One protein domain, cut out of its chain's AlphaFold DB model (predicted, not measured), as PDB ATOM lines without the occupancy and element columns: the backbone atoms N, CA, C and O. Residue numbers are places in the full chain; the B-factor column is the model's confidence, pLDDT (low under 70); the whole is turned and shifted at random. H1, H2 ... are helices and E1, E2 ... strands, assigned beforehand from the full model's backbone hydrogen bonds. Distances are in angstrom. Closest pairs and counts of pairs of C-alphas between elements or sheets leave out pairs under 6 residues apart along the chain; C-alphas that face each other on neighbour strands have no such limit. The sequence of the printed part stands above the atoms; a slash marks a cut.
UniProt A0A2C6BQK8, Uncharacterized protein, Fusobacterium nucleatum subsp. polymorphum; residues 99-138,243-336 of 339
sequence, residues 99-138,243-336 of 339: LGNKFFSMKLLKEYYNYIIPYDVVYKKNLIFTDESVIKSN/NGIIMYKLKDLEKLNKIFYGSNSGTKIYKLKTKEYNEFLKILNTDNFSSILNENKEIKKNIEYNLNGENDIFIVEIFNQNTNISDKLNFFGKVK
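Overview. This is residues 99 to 138 and 243 to 336 of the 339 residues of an uncharacterized protein of Fusobacterium nucleatum subsp. polymorphum (UniProt A0A2C6BQK8). Two small walls of strands stand partly face to face, the four-stranded sheet E1 E4 E8 E6 and the sheet E7 E5 E10, and a third small sheet, E2 E3 E9, joins them at one end, where E9 runs on into E10. H2 covers the outward face of the four-stranded sheet, H1 sits beside E10, and the long stretch of residues 284 to 303 passes from H2 by way of the E6 side to E7. The printed part has 134 residues, with named elements in the order H1 E1 E2 E3 E4 E5 E6 H2 E7 E8 E9 E10; the three sheets are antiparallel, and the class is mixed, helices and strands. The whole is compact, with a radius of gyration of the C-alphas of 14.5 A and spans of 40 by 31 by 22 A.

Arrangement. H1, residues 99 to 107, only grazes the sheet of E7, residues 304 to 306, E5, residues 256 to 262, and E10, residues 330 to 335; the closest C-alphas of H1 and E10 are those of Lys 102 and Asn 330, 6.9 A apart. Residues 115 to 116 pair antiparallel with residues 332 to 333 of E10. E1, residues 119 to 125, is an edge strand beside E4, residues 244 to 250, with N 122 and O 247 at 2.9 A. E2, residues 127 to 129, and E3, residues 133 to 136, form a hairpin, with N 128 and O 135 at 2.8 A. E3 is also the neighbour of E9, residues 325 to 327, with N 134 and O 326 at 2.8 A. E4 pairs with E8, residues 314 to 319, with N 248 and O 315 at 2.8 A. E8 pairs with E6, residues 268 to 272, with N 270 and O 316 at 2.8 A. The sheet E1 E4 E8 E6 is strongly twisted. E5 pairs with E10, with N 260 and O 332 at 2.8 A, and with E7, with N 259 and O 305 at 2.8 A. H2, residues 274 to 283, is on the sheet E1 E4 E8 E6, in two layers, a helix on one face of a sheet, at a height over the sheet of 9.7 A. H2 lies over E8, along the strands at 15 degrees on the local plane; the closest C-alphas are those of Tyr 277 and Phe 314, 6.9 A apart. In H1 every O i to N i+4 pair is within hydrogen-bond range, in H2 4 of 6.

Along the chain. H1 begins at C-alpha 99 (57.016, -44.697, 17.514). E4 is 19.7 A long from first to last C-alpha, E1 17.5 A, E5 16.7 A, E8 16.5 A and H2 15.0 A. E10, 16.3 A long, ends at C-alpha 335 (40.252, -46.766, 21.882).

Size, cuts and confidence. The C-alphas farthest apart are those of Asn 138 and Lys 336, 43.8 A. Residues 139 to 242 are cut out, and C-alphas 138 and 243 are 10.6 A apart. The links H1 to E1 and H2 to E7 are long. Mean pLDDT of the printed part is 82.5; residues 99 to 101 and 103 to 112 are under 70.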
ATOM      1  N   LEU A  99      58.208 -44.477  16.699       62.47
ATOM      2  CA  LEU A  99      57.016 -44.697  17.514       62.47
ATOM      3  C   LEU A  99      57.112 -44.080  18.925       62.47
ATOM      4  O   LEU A  99      56.112 -43.573  19.430       62.47
ATOM      5  N   GLY A 100      58.292 -44.067  19.550       61.31
ATOM      6  CA  GLY A 100      58.507 -43.445  20.861       61.31
ATOM      7  C   GLY A 100      58.359 -41.926  20.826       61.31
ATOM      8  O   GLY A 100      57.631 -41.362  21.636       61.31
ATOM      9  N   ASN A 101      58.924 -41.270  19.809       66.94
ATOM     10  CA  ASN A 101      58.745 -39.824  19.607       66.94
ATOM     11  C   ASN A 101      57.269 -39.461  19.366       66.94
ATOM     12  O   ASN A 101      56.764 -38.444  19.854       66.94
ATOM     13  N   LYS A 102      56.523 -40.337  18.677       70.44
ATOM     14  CA  LYS A 102      55.065 -40.206  18.538       70.44
ATOM     15  C   LYS A 102      54.349 -40.336  19.885       70.44
ATOM     16  O   LYS A 102      53.431 -39.574  20.162       70.44
ATOM     17  N   PHE A 103      54.787 -41.240  20.755       66.94
ATOM     18  CA  PHE A 103      54.229 -41.374  22.102       66.94
ATOM     19  C   PHE A 103      54.492 -40.143  22.981       66.94
ATOM     20  O   PHE A 103      53.582 -39.670  23.659       66.94
ATOM     21  N   PHE A 104      55.699 -39.575  22.946       67.62
ATOM     22  CA  PHE A 104      56.004 -38.360  23.709       67.62
ATOM     23  C   PHE A 104      55.207 -37.150  23.220       67.62
ATOM     24  O   PHE A 104      54.640 -36.422  24.035       67.62
ATOM     25  N   SER A 105      55.078 -36.971  21.903       68.44
ATOM     26  CA  SER A 105      54.237 -35.905  21.338       68.44
ATOM     27  C   SER A 105      52.751 -36.074  21.673       68.44
ATOM     28  O   SER A 105      52.059 -35.076  21.865       68.44
ATOM     29  N   MET A 106      52.269 -37.308  21.851       68.31
ATOM     30  CA  MET A 106      50.910 -37.587  22.324       68.31
ATOM     31  C   MET A 106      50.640 -37.000  23.718       68.31
ATOM     32  O   MET A 106      49.557 -36.466  23.945       68.31
ATOM     33  N   LYS A 107      51.620 -37.030  24.640       61.62
ATOM     34  CA  LYS A 107      51.475 -36.458  25.998       61.62
ATOM     35  C   LYS A 107      51.275 -34.939  26.005       61.62
ATOM     36  O   LYS A 107      50.764 -34.408  26.985       61.62
ATOM     37  N   LEU A 108      51.692 -34.243  24.945       62.12
ATOM     38  CA  LEU A 108      51.542 -32.790  24.813       62.12
ATOM     39  C   LEU A 108      50.141 -32.378  24.322       62.12
ATOM     40  O   LEU A 108      49.810 -31.192  24.342       62.12
ATOM     41  N   LEU A 109      49.312 -33.328  23.874       64.81
ATOM     42  CA  LEU A 109      47.943 -33.064  23.432       64.81
ATOM     43  C   LEU A 109      47.020 -32.874  24.649       64.81
ATOM     44  O   LEU A 109      47.108 -33.601  25.634       64.81
ATOM     45  N   LYS A 110      46.113 -31.889  24.583       56.97
ATOM     46  CA  LYS A 110      45.185 -31.542  25.683       56.97
ATOM     47  C   LYS A 110      44.181 -32.653  26.029       56.97
ATOM     48  O   LYS A 110      43.596 -32.618  27.109       56.97
ATOM     49  N   GLU A 111      43.964 -33.603  25.125       61.81
ATOM     50  CA  GLU A 111      43.051 -34.736  25.292       61.81
ATOM     51  C   GLU A 111      43.838 -36.052  25.314       61.81
ATOM     52  O   GLU A 111      44.799 -36.227  24.564       61.81
ATOM     53  N   TYR A 112      43.424 -36.989  26.176       65.00
ATOM     54  CA  TYR A 112      44.059 -38.302  26.324       65.00
ATOM     55  C   TYR A 112      43.783 -39.192  25.101       65.00
ATOM     56  O   TYR A 112      42.884 -40.039  25.121       65.00
ATOM     57  N   TYR A 113      44.552 -39.017  24.028       72.44
ATOM     58  CA  TYR A 113      44.728 -40.073  23.034       72.44
ATOM     59  C   TYR A 113      45.577 -41.171  23.665       72.44
ATOM     60  O   TYR A 113      46.574 -40.894  24.329       72.44
ATOM     61  N   ASN A 114      45.149 -42.418  23.514       75.56
ATOM     62  CA  ASN A 114      45.785 -43.570  24.152       75.56
ATOM     63  C   ASN A 114      46.319 -44.583  23.135       75.56
ATOM     64  O   ASN A 114      46.741 -45.672  23.520       75.56
ATOM     65  N   TYR A 115      46.303 -44.237  21.847       81.81
ATOM     66  CA  TYR A 115      46.763 -45.105  20.777       81.81
ATOM     67  C   TYR A 115      47.453 -44.309  19.666       81.81
ATOM     68  O   TYR A 115      46.962 -43.264  19.242       81.81
ATOM     69  N   ILE A 116      48.576 -44.820  19.164       83.56
ATOM     70  CA  ILE A 116      49.262 -44.282  17.984       83.56
ATOM     71  C   ILE A 116      48.880 -45.166  16.811       83.56
ATOM     72  O   ILE A 116      49.106 -46.372  16.858       83.56
ATOM     73  N   ILE A 117      48.316 -44.572  15.764       86.56
ATOM     74  CA  ILE A 117      47.822 -45.313  14.608       86.56
ATOM     75  C   ILE A 117      48.999 -45.590  13.667       86.56
ATOM     76  O   ILE A 117      49.580 -44.642  13.116       86.56
ATOM     77  N   PRO A 118      49.368 -46.866  13.457       86.38
ATOM     78  CA  PRO A 118      50.362 -47.211  12.458       86.38
ATOM     79  C   PRO A 118      49.812 -46.957  11.051       86.38
ATOM     80  O   PRO A 118      48.610 -47.043  10.795       86.38
ATOM     81  N   TYR A 119      50.702 -46.647  10.114       89.31
ATOM     82  CA  TYR A 119      50.339 -46.449   8.716       89.31
ATOM     83  C   TYR A 119      51.468 -46.874   7.786       89.31
ATOM     84  O   TYR A 119      52.644 -46.795   8.144       89.31
ATOM     85  N   ASP A 120      51.096 -47.243   6.564       88.75
ATOM     86  CA  ASP A 120      52.033 -47.409   5.455       88.75
ATOM     87  C   ASP A 120      51.947 -46.215   4.512       88.75
ATOM     88  O   ASP A 120      50.854 -45.755   4.178       88.75
ATOM     89  N   VAL A 121      53.095 -45.745   4.026       88.12
ATOM     90  CA  VAL A 121      53.132 -44.872   2.849       88.12
ATOM     91  C   VAL A 121      52.965 -45.763   1.626       88.12
ATOM     92  O   VAL A 121      53.899 -46.455   1.226       88.12
ATOM     93  N   VAL A 122      51.766 -45.767   1.050       88.69
ATOM     94  CA  VAL A 122      51.434 -46.615  -0.108       88.69
ATOM     95  C   VAL A 122      51.755 -45.939  -1.436       88.69
ATOM     96  O   VAL A 122      51.886 -46.616  -2.450       88.69
ATOM     97  N   TYR A 123      51.896 -44.612  -1.440       88.00
ATOM     98  CA  TYR A 123      52.309 -43.871  -2.624       88.00
ATOM     99  C   TYR A 123      52.963 -42.535  -2.273       88.00
ATOM    100  O   TYR A 123      52.565 -41.874  -1.309       88.00
ATOM    101  N   LYS A 124      53.925 -42.109  -3.098       88.81
ATOM    102  CA  LYS A 124      54.480 -40.754  -3.084       88.81
ATOM    103  C   LYS A 124      54.798 -40.299  -4.507       88.81
ATOM    104  O   LYS A 124      55.302 -41.085  -5.300       88.81
ATOM    105  N   LYS A 125      54.575 -39.019  -4.798       88.75
ATOM    106  CA  LYS A 125      54.897 -38.396  -6.087       88.75
ATOM    107  C   LYS A 125      55.520 -37.025  -5.876       88.75
ATOM    108  O   LYS A 125      54.958 -36.220  -5.136       88.75
ATOM    109  N   ASN A 126      56.624 -36.751  -6.577       88.12
ATOM    110  CA  ASN A 126      57.351 -35.470  -6.569       88.12
ATOM    111  C   ASN A 126      57.838 -35.048  -5.169       88.12
ATOM    112  O   ASN A 126      57.857 -33.860  -4.843       88.12
ATOM    113  N   LEU A 127      58.196 -36.013  -4.318       88.75
ATOM    114  CA  LEU A 127      58.531 -35.779  -2.913       88.75
ATOM    115  C   LEU A 127      59.734 -36.611  -2.460       88.75
ATOM    116  O   LEU A 127      59.909 -37.760  -2.870       88.75
ATOM    117  N   ILE A 128      60.515 -36.043  -1.547       86.44
ATOM    118  CA  ILE A 128      61.667 -36.668  -0.897       86.44
ATOM    119  C   ILE A 128      61.381 -36.740   0.603       86.44
ATOM    120  O   ILE A 128      60.936 -35.766   1.206       86.44
ATOM    121  N   PHE A 129      61.627 -37.905   1.198       84.12
ATOM    122  CA  PHE A 129      61.501 -38.116   2.637       84.12
ATOM    123  C   PHE A 129      62.847 -37.842   3.302       84.12
ATOM    124  O   PHE A 129      63.864 -38.372   2.859       84.12
ATOM    125  N   THR A 130      62.832 -37.048   4.364       83.50
ATOM    126  CA  THR A 130      63.942 -36.916   5.313       83.50
ATOM    127  C   THR A 130      63.593 -37.689   6.590       83.50
ATOM    128  O   THR A 130      62.578 -38.397   6.635       83.50
ATOM    129  N   ASP A 131      64.411 -37.587   7.633       73.69
ATOM    130  CA  ASP A 131      64.155 -38.271   8.905       73.69
ATOM    131  C   ASP A 131      62.885 -37.759   9.601       73.69
ATOM    132  O   ASP A 131      62.103 -38.563  10.114       73.69
ATOM    133  N   GLU A 132      62.590 -36.463   9.496       77.25
ATOM    134  CA  GLU A 132      61.483 -35.825  10.225       77.25
ATOM    135  C   GLU A 132      60.418 -35.204   9.313       77.25
ATOM    136  O   GLU A 132      59.263 -35.058   9.712       77.25
ATOM    137  N   SER A 133      60.762 -34.903   8.061       84.88
ATOM    138  CA  SER A 133      59.905 -34.152   7.145       84.88
ATOM    139  C   SER A 133      59.799 -34.788   5.761       84.88
ATOM    140  O   SER A 133      60.477 -35.759   5.408       84.88
ATOM    141  N   VAL A 134      58.889 -34.244   4.962       89.56
ATOM    142  CA  VAL A 134      58.727 -34.555   3.548       89.56
ATOM    143  C   VAL A 134      58.783 -33.253   2.760       89.56
ATOM    144  O   VAL A 134      58.087 -32.288   3.083       89.56
ATOM    145  N   ILE A 135      59.631 -33.220   1.732       89.38
ATOM    146  CA  ILE A 135      59.922 -32.025   0.931       89.38
ATOM    147  C   ILE A 135      59.600 -32.253  -0.547       89.38
ATOM    148  O   ILE A 135      59.744 -33.366  -1.055       89.38
ATOM    149  N   LYS A 136      59.201 -31.198  -1.266       88.94
ATOM    150  CA  LYS A 136      58.995 -31.261  -2.724       88.94
ATOM    151  C   LYS A 136      60.303 -31.465  -3.476       88.94
ATOM    152  O   LYS A 136      61.265 -30.722  -3.284       88.94
ATOM    153  N   SER A 137      60.296 -32.455  -4.364       85.19
ATOM    154  CA  SER A 137      61.383 -32.712  -5.303       85.19
ATOM    155  C   SER A 137      61.380 -31.681  -6.435       85.19
ATOM    156  O   SER A 137      60.346 -31.108  -6.783       85.19
ATOM    157  N   ASN A 138      62.554 -31.468  -7.030       82.69
ATOM    158  CA  ASN A 138      62.694 -30.772  -8.314       82.69
ATOM    159  C   ASN A 138      62.385 -31.699  -9.504       82.69
ATOM    160  O   ASN A 138      62.279 -31.249 -10.643       82.69
ATOM    161  N   ASN A 243      52.762 -30.264  -8.197       88.00
ATOM    162  CA  ASN A 243      52.178 -30.644  -6.908       88.00
ATOM    163  C   ASN A 243      52.790 -31.956  -6.389       88.00
ATOM    164  O   ASN A 243      53.095 -32.861  -7.169       88.00
ATOM    165  N   GLY A 244      52.998 -32.028  -5.074       89.06
ATOM    166  CA  GLY A 244      53.466 -33.235  -4.391       89.06
ATOM    167  C   GLY A 244      52.289 -33.988  -3.785       89.06
ATOM    168  O   GLY A 244      51.332 -33.360  -3.329       89.06
ATOM    169  N   ILE A 245      52.344 -35.318  -3.799       91.62
ATOM    170  CA  ILE A 245      51.265 -36.175  -3.292       91.62
ATOM    171  C   ILE A 245      51.865 -37.255  -2.406       91.62
ATOM    172  O   ILE A 245      52.801 -37.935  -2.829       91.62
ATOM    173  N   ILE A 246      51.293 -37.456  -1.219       92.44
ATOM    174  CA  ILE A 246      51.559 -38.625  -0.372       92.44
ATOM    175  C   ILE A 246      50.239 -39.314  -0.078       92.44
ATOM    176  O   ILE A 246      49.238 -38.652   0.193       92.44
ATOM    177  N   MET A 247      50.242 -40.641  -0.116       92.62
ATOM    178  CA  MET A 247      49.105 -41.443   0.312       92.62
ATOM    179  C   MET A 247      49.510 -42.376   1.443       92.62
ATOM    180  O   MET A 247      50.474 -43.138   1.327       92.62
ATOM    181  N   TYR A 248      48.730 -42.335   2.515       92.06
ATOM    182  CA  TYR A 248      48.898 -43.153   3.703       92.06
ATOM    183  C   TYR A 248      47.738 -44.137   3.815       92.06
ATOM    184  O   TYR A 248      46.581 -43.735   3.697       92.06
ATOM    185  N   LYS A 249      48.031 -45.410   4.079       92.56
ATOM    186  CA  LYS A 249      47.028 -46.401   4.481       92.56
ATOM    187  C   LYS A 249      47.128 -46.606   5.986       92.56
ATOM    188  O   LYS A 249      48.153 -47.091   6.465       92.56
ATOM    189  N   LEU A 250      46.086 -46.216   6.716       90.81
ATOM    190  CA  LEU A 250      46.022 -46.419   8.162       90.81
ATOM    191  C   LEU A 250      45.783 -47.904   8.480       90.81
ATOM    192  O   LEU A 250      45.111 -48.602   7.719       90.81
ATOM    193  N   LYS A 251      46.342 -48.379   9.595       88.69
ATOM    194  CA  LYS A 251      46.251 -49.768  10.069       88.69
ATOM    195  C   LYS A 251      45.592 -49.847  11.446       88.69
ATOM    196  O   LYS A 251      45.519 -48.851  12.161       88.69
ATOM    197  N   ASP A 252      45.137 -51.048  11.801       84.62
ATOM    198  CA  ASP A 252      44.658 -51.413  13.142       84.62
ATOM    199  C   ASP A 252      43.518 -50.525  13.681       84.62
ATOM    200  O   ASP A 252      43.439 -50.204  14.867       84.62
ATOM    201  N   LEU A 253      42.597 -50.135  12.796       86.00
ATOM    202  CA  LEU A 253      41.509 -49.205  13.117       86.00
ATOM    203  C   LEU A 253      40.336 -49.834  13.890       86.00
ATOM    204  O   LEU A 253      39.528 -49.109  14.468       86.00
ATOM    205  N   GLU A 254      40.243 -51.165  13.951       82.62
ATOM    206  CA  GLU A 254      39.076 -51.897  14.480       82.62
ATOM    207  C   GLU A 254      38.716 -51.521  15.930       82.62
ATOM    208  O   GLU A 254      37.538 -51.444  16.311       82.62
ATOM    209  N   LYS A 255      39.746 -51.248  16.739       79.38
ATOM    210  CA  LYS A 255      39.636 -50.950  18.175       79.38
ATOM    211  C   LYS A 255      39.384 -49.469  18.466       79.38
ATOM    212  O   LYS A 255      39.206 -49.097  19.624       79.38
ATOM    213  N   LEU A 256      39.361 -48.616  17.444       84.12
ATOM    214  CA  LEU A 256      39.330 -47.165  17.593       84.12
ATOM    215  C   LEU A 256      37.934 -46.597  17.325       84.12
ATOM    216  O   LEU A 256      37.190 -47.068  16.468       84.12
ATOM    217  N   ASN A 257      37.585 -45.548  18.068       83.00
ATOM    218  CA  ASN A 257      36.362 -44.769  17.857       83.00
ATOM    219  C   ASN A 257      36.634 -43.449  17.152       83.00
ATOM    220  O   ASN A 257      35.827 -42.996  16.340       83.00
ATOM    221  N   LYS A 258      37.763 -42.828  17.488       85.62
ATOM    222  CA  LYS A 258      38.143 -41.516  16.986       85.62
ATOM    223  C   LYS A 258      39.579 -41.514  16.505       85.62
ATOM    224  O   LYS A 258      40.417 -42.205  17.083       85.62
ATOM    225  N   ILE A 259      39.829 -40.696  15.493       85.50
ATOM    226  CA  ILE A 259      41.157 -40.365  14.991       85.50
ATOM    227  C   ILE A 259      41.383 -38.873  15.176       85.50
ATOM    228  O   ILE A 259      40.516 -38.057  14.870       85.50
ATOM    229  N   PHE A 260      42.576 -38.532  15.627       85.00
ATOM    230  CA  PHE A 260      43.112 -37.190  15.621       85.00
ATOM    231  C   PHE A 260      44.365 -37.158  14.757       85.00
ATOM    232  O   PHE A 260      45.165 -38.095  14.729       85.00
ATOM    233  N   TYR A 261      44.525 -36.057  14.042       79.69
ATOM    234  CA  TYR A 261      45.658 -35.838  13.170       79.69
ATOM    235  C   TYR A 261      46.358 -34.536  13.565       79.69
ATOM    236  O   TYR A 261      45.762 -33.459  13.492       79.69
ATOM    237  N   GLY A 262      47.618 -34.661  13.988       71.94
ATOM    238  CA  GLY A 262      48.444 -33.542  14.431       71.94
ATOM    239  C   GLY A 262      49.391 -33.073  13.331       71.94
ATOM    240  O   GLY A 262      50.258 -33.839  12.910       71.94
ATOM    241  N   SER A 263      49.248 -31.827  12.872       75.31
ATOM    242  CA  SER A 263      50.230 -31.181  11.987       75.31
ATOM    243  C   SER A 263      50.032 -29.675  11.891       75.31
ATOM    244  O   SER A 263      48.904 -29.174  11.892       75.31
ATOM    245  N   ASN A 264      51.151 -28.972  11.724       72.00
ATOM    246  CA  ASN A 264      51.213 -27.527  11.523       72.00
ATOM    247  C   ASN A 264      51.524 -27.135  10.069       72.00
ATOM    248  O   ASN A 264      51.696 -25.953   9.775       72.00
ATOM    249  N   SER A 265      51.621 -28.095   9.143       78.75
ATOM    250  CA  SER A 265      52.010 -27.798   7.763       78.75
ATOM    251  C   SER A 265      50.886 -27.135   6.957       78.75
ATOM    252  O   SER A 265      49.700 -27.288   7.253       78.75
ATOM    253  N   GLY A 266      51.244 -26.433   5.878       82.94
ATOM    254  CA  GLY A 266      50.283 -25.805   4.956       82.94
ATOM    255  C   GLY A 266      49.600 -26.768   3.971       82.94
ATOM    256  O   GLY A 266      48.836 -26.328   3.114       82.94
ATOM    257  N   THR A 267      49.893 -28.072   4.043       89.06
ATOM    258  CA  THR A 267      49.356 -29.075   3.109       89.06
ATOM    259  C   THR A 267      47.865 -29.306   3.331       89.06
ATOM    260  O   THR A 267      47.355 -29.132   4.438       89.06
ATOM    261  N   LYS A 268      47.158 -29.738   2.288       90.19
ATOM    262  CA  LYS A 268      45.757 -30.164   2.412       90.19
ATOM    263  C   LYS A 268      45.668 -31.671   2.522       90.19
ATOM    264  O   LYS A 268      46.440 -32.371   1.872       90.19
ATOM    265  N   ILE A 269      44.734 -32.161   3.328       90.75
ATOM    266  CA  ILE A 269      44.626 -33.584   3.651       90.75
ATOM    267  C   ILE A 269      43.204 -34.047   3.445       90.75
ATOM    268  O   ILE A 269      42.266 -33.357   3.830       90.75
ATOM    269  N   TYR A 270      43.050 -35.224   2.857       91.88
ATOM    270  CA  TYR A 270      41.758 -35.759   2.464       91.88
ATOM    271  C   TYR A 270      41.600 -37.202   2.920       91.88
ATOM    272  O   TYR A 270      42.538 -37.995   2.820       91.88
ATOM    273  N   LYS A 271      40.393 -37.547   3.378       91.31
ATOM    274  CA  LYS A 271      40.003 -38.922   3.701       91.31
ATOM    275  C   LYS A 271      39.358 -39.583   2.488       91.31
ATOM    276  O   LYS A 271      38.387 -39.045   1.959       91.31
ATOM    277  N   LEU A 272      39.833 -40.763   2.099       90.94
ATOM    278  CA  LEU A 272      39.255 -41.568   1.021       90.94
ATOM    279  C   LEU A 272      38.941 -42.994   1.481       90.94
ATOM    280  O   LEU A 272      39.721 -43.627   2.199       90.94
ATOM    281  N   LYS A 273      37.816 -43.523   0.991       88.50
ATOM    282  CA  LYS A 273      37.497 -44.960   1.045       88.50
ATOM    283  C   LYS A 273      38.210 -45.707  -0.080       88.50
ATOM    284  O   LYS A 273      38.553 -45.114  -1.099       88.50
ATOM    285  N   THR A 274      38.323 -47.029   0.027       85.75
ATOM    286  CA  THR A 274      38.993 -47.888  -0.971       85.75
ATOM    287  C   THR A 274      38.514 -47.656  -2.408       85.75
ATOM    288  O   THR A 274      39.324 -47.559  -3.328       85.75
ATOM    289  N   LYS A 275      37.198 -47.508  -2.627       86.00
ATOM    290  CA  LYS A 275      36.645 -47.222  -3.965       86.00
ATOM    291  C   LYS A 275      37.130 -45.878  -4.517       86.00
ATOM    292  O   LYS A 275      37.474 -45.788  -5.686       86.00
ATOM    293  N   GLU A 276      37.173 -44.854  -3.675       88.62
ATOM    294  CA  GLU A 276      37.553 -43.494  -4.067       88.62
ATOM    295  C   GLU A 276      39.061 -43.369  -4.260       88.62
ATOM    296  O   GLU A 276      39.502 -42.724  -5.204       88.62
ATOM    297  N   TYR A 277      39.841 -44.038  -3.411       89.94
ATOM    298  CA  TYR A 277      41.279 -44.209  -3.583       89.94
ATOM    299  C   TYR A 277      41.594 -44.830  -4.952       89.94
ATOM    300  O   TYR A 277      42.397 -44.291  -5.707       89.94
ATOM    301  N   ASN A 278      40.879 -45.892  -5.332       85.50
ATOM    302  CA  ASN A 278      41.058 -46.545  -6.630       85.50
ATOM    303  C   ASN A 278      40.714 -45.650  -7.830       85.50
ATOM    304  O   ASN A 278      41.320 -45.801  -8.892       85.50
ATOM    305  N   GLU A 279      39.740 -44.749  -7.697       87.25
ATOM    306  CA  GLU A 279      39.457 -43.734  -8.719       87.25
ATOM    307  C   GLU A 279      40.524 -42.631  -8.718       87.25
ATOM    308  O   GLU A 279      40.954 -42.189  -9.782       87.25
ATOM    309  N   PHE A 280      41.013 -42.237  -7.539       89.31
ATOM    310  CA  PHE A 280      42.067 -41.237  -7.387       89.31
ATOM    311  C   PHE A 280      43.371 -41.660  -8.068       89.31
ATOM    312  O   PHE A 280      43.992 -40.850  -8.758       89.31
ATOM    313  N   LEU A 281      43.738 -42.941  -7.968       85.94
ATOM    314  CA  LEU A 281      44.913 -43.496  -8.647       85.94
ATOM    315  C   LEU A 281      44.889 -43.282 -10.173       85.94
ATOM    316  O   LEU A 281      45.943 -43.086 -10.772       85.94
ATOM    317  N   LYS A 282      43.710 -43.245 -10.811       83.19
ATOM    318  CA  LYS A 282      43.593 -43.052 -12.272       83.19
ATOM    319  C   LYS A 282      43.956 -41.638 -12.725       83.19
ATOM    320  O   LYS A 282      44.387 -41.441 -13.864       83.19
ATOM    321  N   ILE A 283      43.759 -40.652 -11.848       84.19
ATOM    322  CA  ILE A 283      43.879 -39.224 -12.170       84.19
ATOM    323  C   ILE A 283      45.133 -38.566 -11.583       84.19
ATOM    324  O   ILE A 283      45.270 -37.343 -11.673       84.19
ATOM    325  N   LEU A 284      46.070 -39.353 -11.041       81.69
ATOM    326  CA  LEU A 284      47.291 -38.892 -10.360       81.69
ATOM    327  C   LEU A 284      48.106 -37.837 -11.123       81.69
ATOM    328  O   LEU A 284      48.791 -37.018 -10.507       81.69
ATOM    329  N   ASN A 285      48.027 -37.841 -12.454       72.56
ATOM    330  CA  ASN A 285      48.801 -36.962 -13.331       72.56
ATOM    331  C   ASN A 285      48.029 -35.801 -13.949       72.56
ATOM    332  O   ASN A 285      48.628 -34.999 -14.656       72.56
ATOM    333  N   THR A 286      46.734 -35.678 -13.678       74.31
ATOM    334  CA  THR A 286      45.916 -34.620 -14.291       74.31
ATOM    335  C   THR A 286      46.035 -33.270 -13.583       74.31
ATOM    336  O   THR A 286      45.464 -32.296 -14.062       74.31
ATOM    337  N   ASP A 287      46.736 -33.208 -12.441       70.31
ATOM    338  CA  ASP A 287      46.855 -32.063 -11.515       70.31
ATOM    339  C   ASP A 287      45.510 -31.443 -11.053       70.31
ATOM    340  O   ASP A 287      45.489 -30.583 -10.170       70.31
ATOM    341  N   ASN A 288      44.376 -31.925 -11.574       78.56
ATOM    342  CA  ASN A 288      43.020 -31.524 -11.244       78.56
ATOM    343  C   ASN A 288      42.327 -32.620 -10.430       78.56
ATOM    344  O   ASN A 288      41.663 -33.511 -10.957       78.56
ATOM    345  N   PHE A 289      42.470 -32.524  -9.114       83.94
ATOM    346  CA  PHE A 289      41.918 -33.505  -8.182       83.94
ATOM    347  C   PHE A 289      40.503 -33.175  -7.700       83.94
ATOM    348  O   PHE A 289      39.927 -33.966  -6.958       83.94
ATOM    349  N   SER A 290      39.941 -32.031  -8.107       80.12
ATOM    350  CA  SER A 290      38.698 -31.464  -7.553       80.12
ATOM    351  C   SER A 290      37.475 -32.383  -7.664       80.12
ATOM    352  O   SER A 290      36.573 -32.326  -6.832       80.12
ATOM    353  N   SER A 291      37.462 -33.273  -8.660       81.38
ATOM    354  CA  SER A 291      36.399 -34.262  -8.866       81.38
ATOM    355  C   SER A 291      36.336 -35.322  -7.762       81.38
ATOM    356  O   SER A 291      35.267 -35.872  -7.500       81.38
ATOM    357  N   ILE A 292      37.461 -35.608  -7.100       84.69
ATOM    358  CA  ILE A 292      37.568 -36.650  -6.071       84.69
ATOM    359  C   ILE A 292      37.897 -36.052  -4.704       84.69
ATOM    360  O   ILE A 292      37.305 -36.475  -3.711       84.69
ATOM    361  N   LEU A 293      38.813 -35.082  -4.654       88.50
ATOM    362  CA  LEU A 293      39.219 -34.346  -3.462       88.50
ATOM    363  C   LEU A 293      38.409 -33.047  -3.380       88.50
ATOM    364  O   LEU A 293      38.657 -32.103  -4.127       88.50
ATOM    365  N   ASN A 294      37.438 -33.005  -2.471       84.75
ATOM    366  CA  ASN A 294      36.563 -31.854  -2.252       84.75
ATOM    367  C   ASN A 294      36.493 -31.488  -0.763       84.75
ATOM    368  O   ASN A 294      36.999 -32.221   0.086       84.75
ATOM    369  N   GLU A 295      35.853 -30.361  -0.450       80.69
ATOM    370  CA  GLU A 295      35.771 -29.823   0.918       80.69
ATOM    371  C   GLU A 295      35.134 -30.804   1.912       80.69
ATOM    372  O   GLU A 295      35.578 -30.899   3.051       80.69
ATOM    373  N   ASN A 296      34.159 -31.608   1.473       81.56
ATOM    374  CA  ASN A 296      33.496 -32.598   2.331       81.56
ATOM    375  C   ASN A 296      34.429 -33.738   2.768       81.56
ATOM    376  O   ASN A 296      34.155 -34.426   3.750       81.56
ATOM    377  N   LYS A 297      35.506 -33.967   2.014       83.81
ATOM    378  CA  LYS A 297      36.519 -34.991   2.290       83.81
ATOM    379  C   LYS A 297      37.767 -34.415   2.938       83.81
ATOM    380  O   LYS A 297      38.628 -35.186   3.364       83.81
ATOM    381  N   GLU A 298      37.889 -33.090   2.968       87.50
ATOM    382  CA  GLU A 298      39.024 -32.405   3.561       87.50
ATOM    383  C   GLU A 298      39.007 -32.604   5.079       87.50
ATOM    384  O   GLU A 298      38.026 -32.328   5.772       87.50
ATOM    385  N   ILE A 299      40.118 -33.110   5.595       84.75
ATOM    386  CA  ILE A 299      40.360 -33.265   7.019       84.75
ATOM    387  C   ILE A 299      41.006 -31.968   7.493       84.75
ATOM    388  O   ILE A 299      42.171 -31.685   7.205       84.75
ATOM    389  N   LYS A 300      40.261 -31.184   8.266       84.38
ATOM    390  CA  LYS A 300      40.832 -30.105   9.074       84.38
ATOM    391  C   LYS A 300      41.819 -30.687  10.079       84.38
ATOM    392  O   LYS A 300      41.483 -31.598  10.839       84.38
ATOM    393  N   LYS A 301      43.028 -30.137  10.072       82.94
ATOM    394  CA  LYS A 301      44.121 -30.540  10.955       82.94
ATOM    395  C   LYS A 301      43.814 -30.183  12.399       82.94
ATOM    396  O   LYS A 301      43.142 -29.185  12.650       82.94
ATOM    397  N   ASN A 302      44.353 -30.963  13.330       79.12
ATOM    398  CA  ASN A 302      44.216 -30.739  14.765       79.12
ATOM    399  C   ASN A 302      42.751 -30.762  15.249       79.12
ATOM    400  O   ASN A 302      42.395 -30.062  16.194       79.12
ATOM    401  N   ILE A 303      41.902 -31.563  14.595       82.75
ATOM    402  CA  ILE A 303      40.499 -31.798  14.965       82.75
ATOM    403  C   ILE A 303      40.252 -33.310  15.063       82.75
ATOM    404  O   ILE A 303      40.852 -34.091  14.324       82.75
ATOM    405  N   GLU A 304      39.386 -33.722  15.990       83.50
ATOM    406  CA  GLU A 304      38.944 -35.111  16.130       83.50
ATOM    407  C   GLU A 304      37.921 -35.524  15.064       83.50
ATOM    408  O   GLU A 304      36.986 -34.787  14.748       83.50
ATOM    409  N   TYR A 305      38.034 -36.766  14.596       82.19
ATOM    410  CA  TYR A 305      37.113 -37.386  13.646       82.19
ATOM    411  C   TYR A 305      36.600 -38.718  14.169       82.19
ATOM    412  O   TYR A 305      37.384 -39.570  14.582       82.19
ATOM    413  N   ASN A 306      35.288 -38.934  14.085       82.94
ATOM    414  CA  ASN A 306      34.689 -40.234  14.383       82.94
ATOM    415  C   ASN A 306      34.930 -41.214  13.226       82.94
ATOM    416  O   ASN A 306      34.710 -40.884  12.059       82.94
ATOM    417  N   LEU A 307      35.344 -42.433  13.567       79.00
ATOM    418  CA  LEU A 307      35.581 -43.520  12.616       79.00
ATOM    419  C   LEU A 307      34.297 -44.186  12.131       79.00
ATOM    420  O   LEU A 307      34.275 -44.716  11.028       79.00
ATOM    421  N   ASN A 308      33.237 -44.188  12.945       77.50
ATOM    422  CA  ASN A 308      31.959 -44.846  12.642       77.50
ATOM    423  C   ASN A 308      32.106 -46.304  12.137       77.50
ATOM    424  O   ASN A 308      31.315 -46.755  11.313       77.50
ATOM    425  N   GLY A 309      33.120 -47.039  12.615       70.19
ATOM    426  CA  GLY A 309      33.389 -48.424  12.200       70.19
ATOM    427  C   GLY A 309      34.111 -48.585  10.855       70.19
ATOM    428  O   GLY A 309      34.152 -49.691  10.324       70.19
ATOM    429  N   GLU A 310      34.669 -47.515  10.280       78.88
ATOM    430  CA  GLU A 310      35.517 -47.597   9.085       78.88
ATOM    431  C   GLU A 310      36.880 -48.230   9.417       78.88
ATOM    432  O   GLU A 310      37.661 -47.664  10.181       78.88
ATOM    433  N   ASN A 311      37.177 -49.384   8.805       78.81
ATOM    434  CA  ASN A 311      38.418 -50.135   9.047       78.81
ATOM    435  C   ASN A 311      39.498 -49.929   7.969       78.81
ATOM    436  O   ASN A 311      40.670 -50.184   8.228       78.81
ATOM    437  N   ASP A 312      39.122 -49.446   6.782       83.31
ATOM    438  CA  ASP A 312      40.039 -49.155   5.675       83.31
ATOM    439  C   ASP A 312      39.963 -47.670   5.317       83.31
ATOM    440  O   ASP A 312      39.007 -47.211   4.681       83.31
ATOM    441  N   ILE A 313      40.984 -46.914   5.725       88.50
ATOM    442  CA  ILE A 313      41.073 -45.475   5.474       88.50
ATOM    443  C   ILE A 313      42.381 -45.151   4.768       88.50
ATOM    444  O   ILE A 313      43.473 -45.471   5.250       88.50
ATOM    445  N   PHE A 314      42.248 -44.442   3.650       91.50
ATOM    446  CA  PHE A 314      43.358 -43.828   2.944       91.50
ATOM    447  C   PHE A 314      43.358 -42.326   3.213       91.50
ATOM    448  O   PHE A 314      42.332 -41.658   3.080       91.50
ATOM    449  N   ILE A 315      44.519 -41.797   3.580       92.38
ATOM    450  CA  ILE A 315      44.738 -40.370   3.785       92.38
ATOM    451  C   ILE A 315      45.615 -39.860   2.651       92.38
ATOM    452  O   ILE A 315      46.714 -40.370   2.444       92.38
ATOM    453  N   VAL A 316      45.136 -38.857   1.921       93.19
ATOM    454  CA  VAL A 316      45.883 -38.216   0.834       93.19
ATOM    455  C   VAL A 316      46.316 -36.831   1.283       93.19
ATOM    456  O   VAL A 316      45.470 -35.998   1.593       93.19
ATOM    457  N   GLU A 317      47.618 -36.575   1.285       92.50
ATOM    458  CA  GLU A 317      48.205 -35.265   1.554       92.50
ATOM    459  C   GLU A 317      48.698 -34.625   0.251       92.50
ATOM    460  O   GLU A 317      49.456 -35.232  -0.509       92.50
ATOM    461  N   ILE A 318      48.269 -33.385  -0.001       91.50
ATOM    462  CA  ILE A 318      48.593 -32.614  -1.201       91.50
ATOM    463  C   ILE A 318      49.459 -31.403  -0.842       91.50
ATOM    464  O   ILE A 318      49.059 -30.510  -0.087       91.50
ATOM    465  N   PHE A 319      50.627 -31.347  -1.475       91.06
ATOM    466  CA  PHE A 319      51.562 -30.231  -1.452       91.06
ATOM    467  C   PHE A 319      51.284 -29.339  -2.660       91.06
ATOM    468  O   PHE A 319      51.734 -29.619  -3.778       91.06
ATOM    469  N   ASN A 320      50.530 -28.266  -2.430       86.88
ATOM    470  CA  ASN A 320      50.224 -27.265  -3.453       86.88
ATOM    471  C   ASN A 320      51.490 -26.500  -3.905       86.88
ATOM    472  O   ASN A 320      52.607 -26.783  -3.467       86.88
ATOM    473  N   GLN A 321      51.331 -25.523  -4.800       79.12
ATOM    474  CA  GLN A 321      52.448 -24.717  -5.312       79.12
ATOM    475  C   GLN A 321      53.207 -23.955  -4.211       79.12
ATOM    476  O   GLN A 321      54.425 -23.827  -4.296       79.12
ATOM    477  N   ASN A 322      52.512 -23.519  -3.158       81.69
ATOM    478  CA  ASN A 322      53.069 -22.662  -2.108       81.69
ATOM    479  C   ASN A 322      53.633 -23.445  -0.909       81.69
ATOM    480  O   ASN A 322      54.295 -22.861  -0.055       81.69
ATOM    481  N   THR A 323      53.388 -24.756  -0.826       85.31
ATOM    482  CA  THR A 323      53.776 -25.580   0.328       85.31
ATOM    483  C   THR A 323      54.870 -26.553  -0.071       85.31
ATOM    484  O   THR A 323      54.594 -27.557  -0.715       85.31
ATOM    485  N   ASN A 324      56.115 -26.272   0.313       86.12
ATOM    486  CA  ASN A 324      57.272 -27.079  -0.097       86.12
ATOM    487  C   ASN A 324      57.691 -28.153   0.912       86.12
ATOM    488  O   ASN A 324      58.440 -29.053   0.540       86.12
ATOM    489  N   ILE A 325      57.238 -28.048   2.161       87.56
ATOM    490  CA  ILE A 325      57.636 -28.917   3.267       87.56
ATOM    491  C   ILE A 325      56.427 -29.234   4.151       87.56
ATOM    492  O   ILE A 325      55.537 -28.397   4.325       87.56
ATOM    493  N   SER A 326      56.399 -30.450   4.682       88.31
ATOM    494  CA  SER A 326      55.458 -30.907   5.700       88.31
ATOM    495  C   SER A 326      56.201 -31.814   6.667       88.31
ATOM    496  O   SER A 326      57.035 -32.613   6.238       88.31
ATOM    497  N   ASP A 327      55.901 -31.709   7.955       83.69
ATOM    498  CA  ASP A 327      56.371 -32.684   8.935       83.69
ATOM    499  C   ASP A 327      55.724 -34.042   8.657       83.69
ATOM    500  O   ASP A 327      54.620 -34.117   8.109       83.69
ATOM    501  N   LYS A 328      56.384 -35.140   9.035       83.88
ATOM    502  CA  LYS A 328      55.769 -36.466   8.911       83.88
ATOM    503  C   LYS A 328      54.477 -36.538   9.720       83.88
ATOM    504  O   LYS A 328      54.428 -36.197  10.899       83.88
ATOM    505  N   LEU A 329      53.436 -37.046   9.070       84.94
ATOM    506  CA  LEU A 329      52.109 -37.137   9.653       84.94
ATOM    507  C   LEU A 329      52.061 -38.121  10.818       84.94
ATOM    508  O   LEU A 329      52.444 -39.283  10.688       84.94
ATOM    509  N   ASN A 330      51.518 -37.657  11.942       82.88
ATOM    510  CA  ASN A 330      51.223 -38.492  13.094       82.88
ATOM    511  C   ASN A 330      49.711 -38.615  13.266       82.88
ATOM    512  O   ASN A 330      48.983 -37.620  13.298       82.88
ATOM    513  N   PHE A 331      49.258 -39.860  13.368       86.94
ATOM    514  CA  PHE A 331      47.859 -40.212  13.540       86.94
ATOM    515  C   PHE A 331      47.681 -40.815  14.929       86.94
ATOM    516  O   PHE A 331      48.388 -41.751  15.310       86.94
ATOM    517  N   PHE A 332      46.738 -40.267  15.682       86.56
ATOM    518  CA  PHE A 332      46.444 -40.652  17.053       86.56
ATOM    519  C   PHE A 332      45.008 -41.152  17.142       86.56
ATOM    520  O   PHE A 332      44.136 -40.695  16.408       86.56
ATOM    521  N   GLY A 333      44.765 -42.115  18.018       85.62
ATOM    522  CA  GLY A 333      43.489 -42.786  18.170       85.62
ATOM    523  C   GLY A 333      42.997 -42.770  19.608       85.62
ATOM    524  O   GLY A 333      43.785 -42.753  20.558       85.62
ATOM    525  N   LYS A 334      41.672 -42.817  19.755       85.62
ATOM    526  CA  LYS A 334      41.008 -43.108  21.028       85.62
ATOM    527  C   LYS A 334      40.344 -44.477  20.949       85.62
ATOM    528  O   LYS A 334      39.469 -44.690  20.101       85.62
ATOM    529  N   VAL A 335      40.775 -45.393  21.813       78.62
ATOM    530  CA  VAL A 335      40.252 -46.766  21.882       78.62
ATOM    531  C   VAL A 335      38.789 -46.751  22.341       78.62
ATOM    532  O   VAL A 335      38.374 -45.879  23.109       78.62
ATOM    533  N   LYS A 336      37.988 -47.695  21.837       71.94
ATOM    534  CA  LYS A 336      36.640 -47.979  22.342       71.94
ATOM    535  C   LYS A 336      36.721 -48.269  23.841       71.94
ATOM    536  O   LYS A 336      37.489 -49.133  24.242       71.94
TER     537      LYS A 336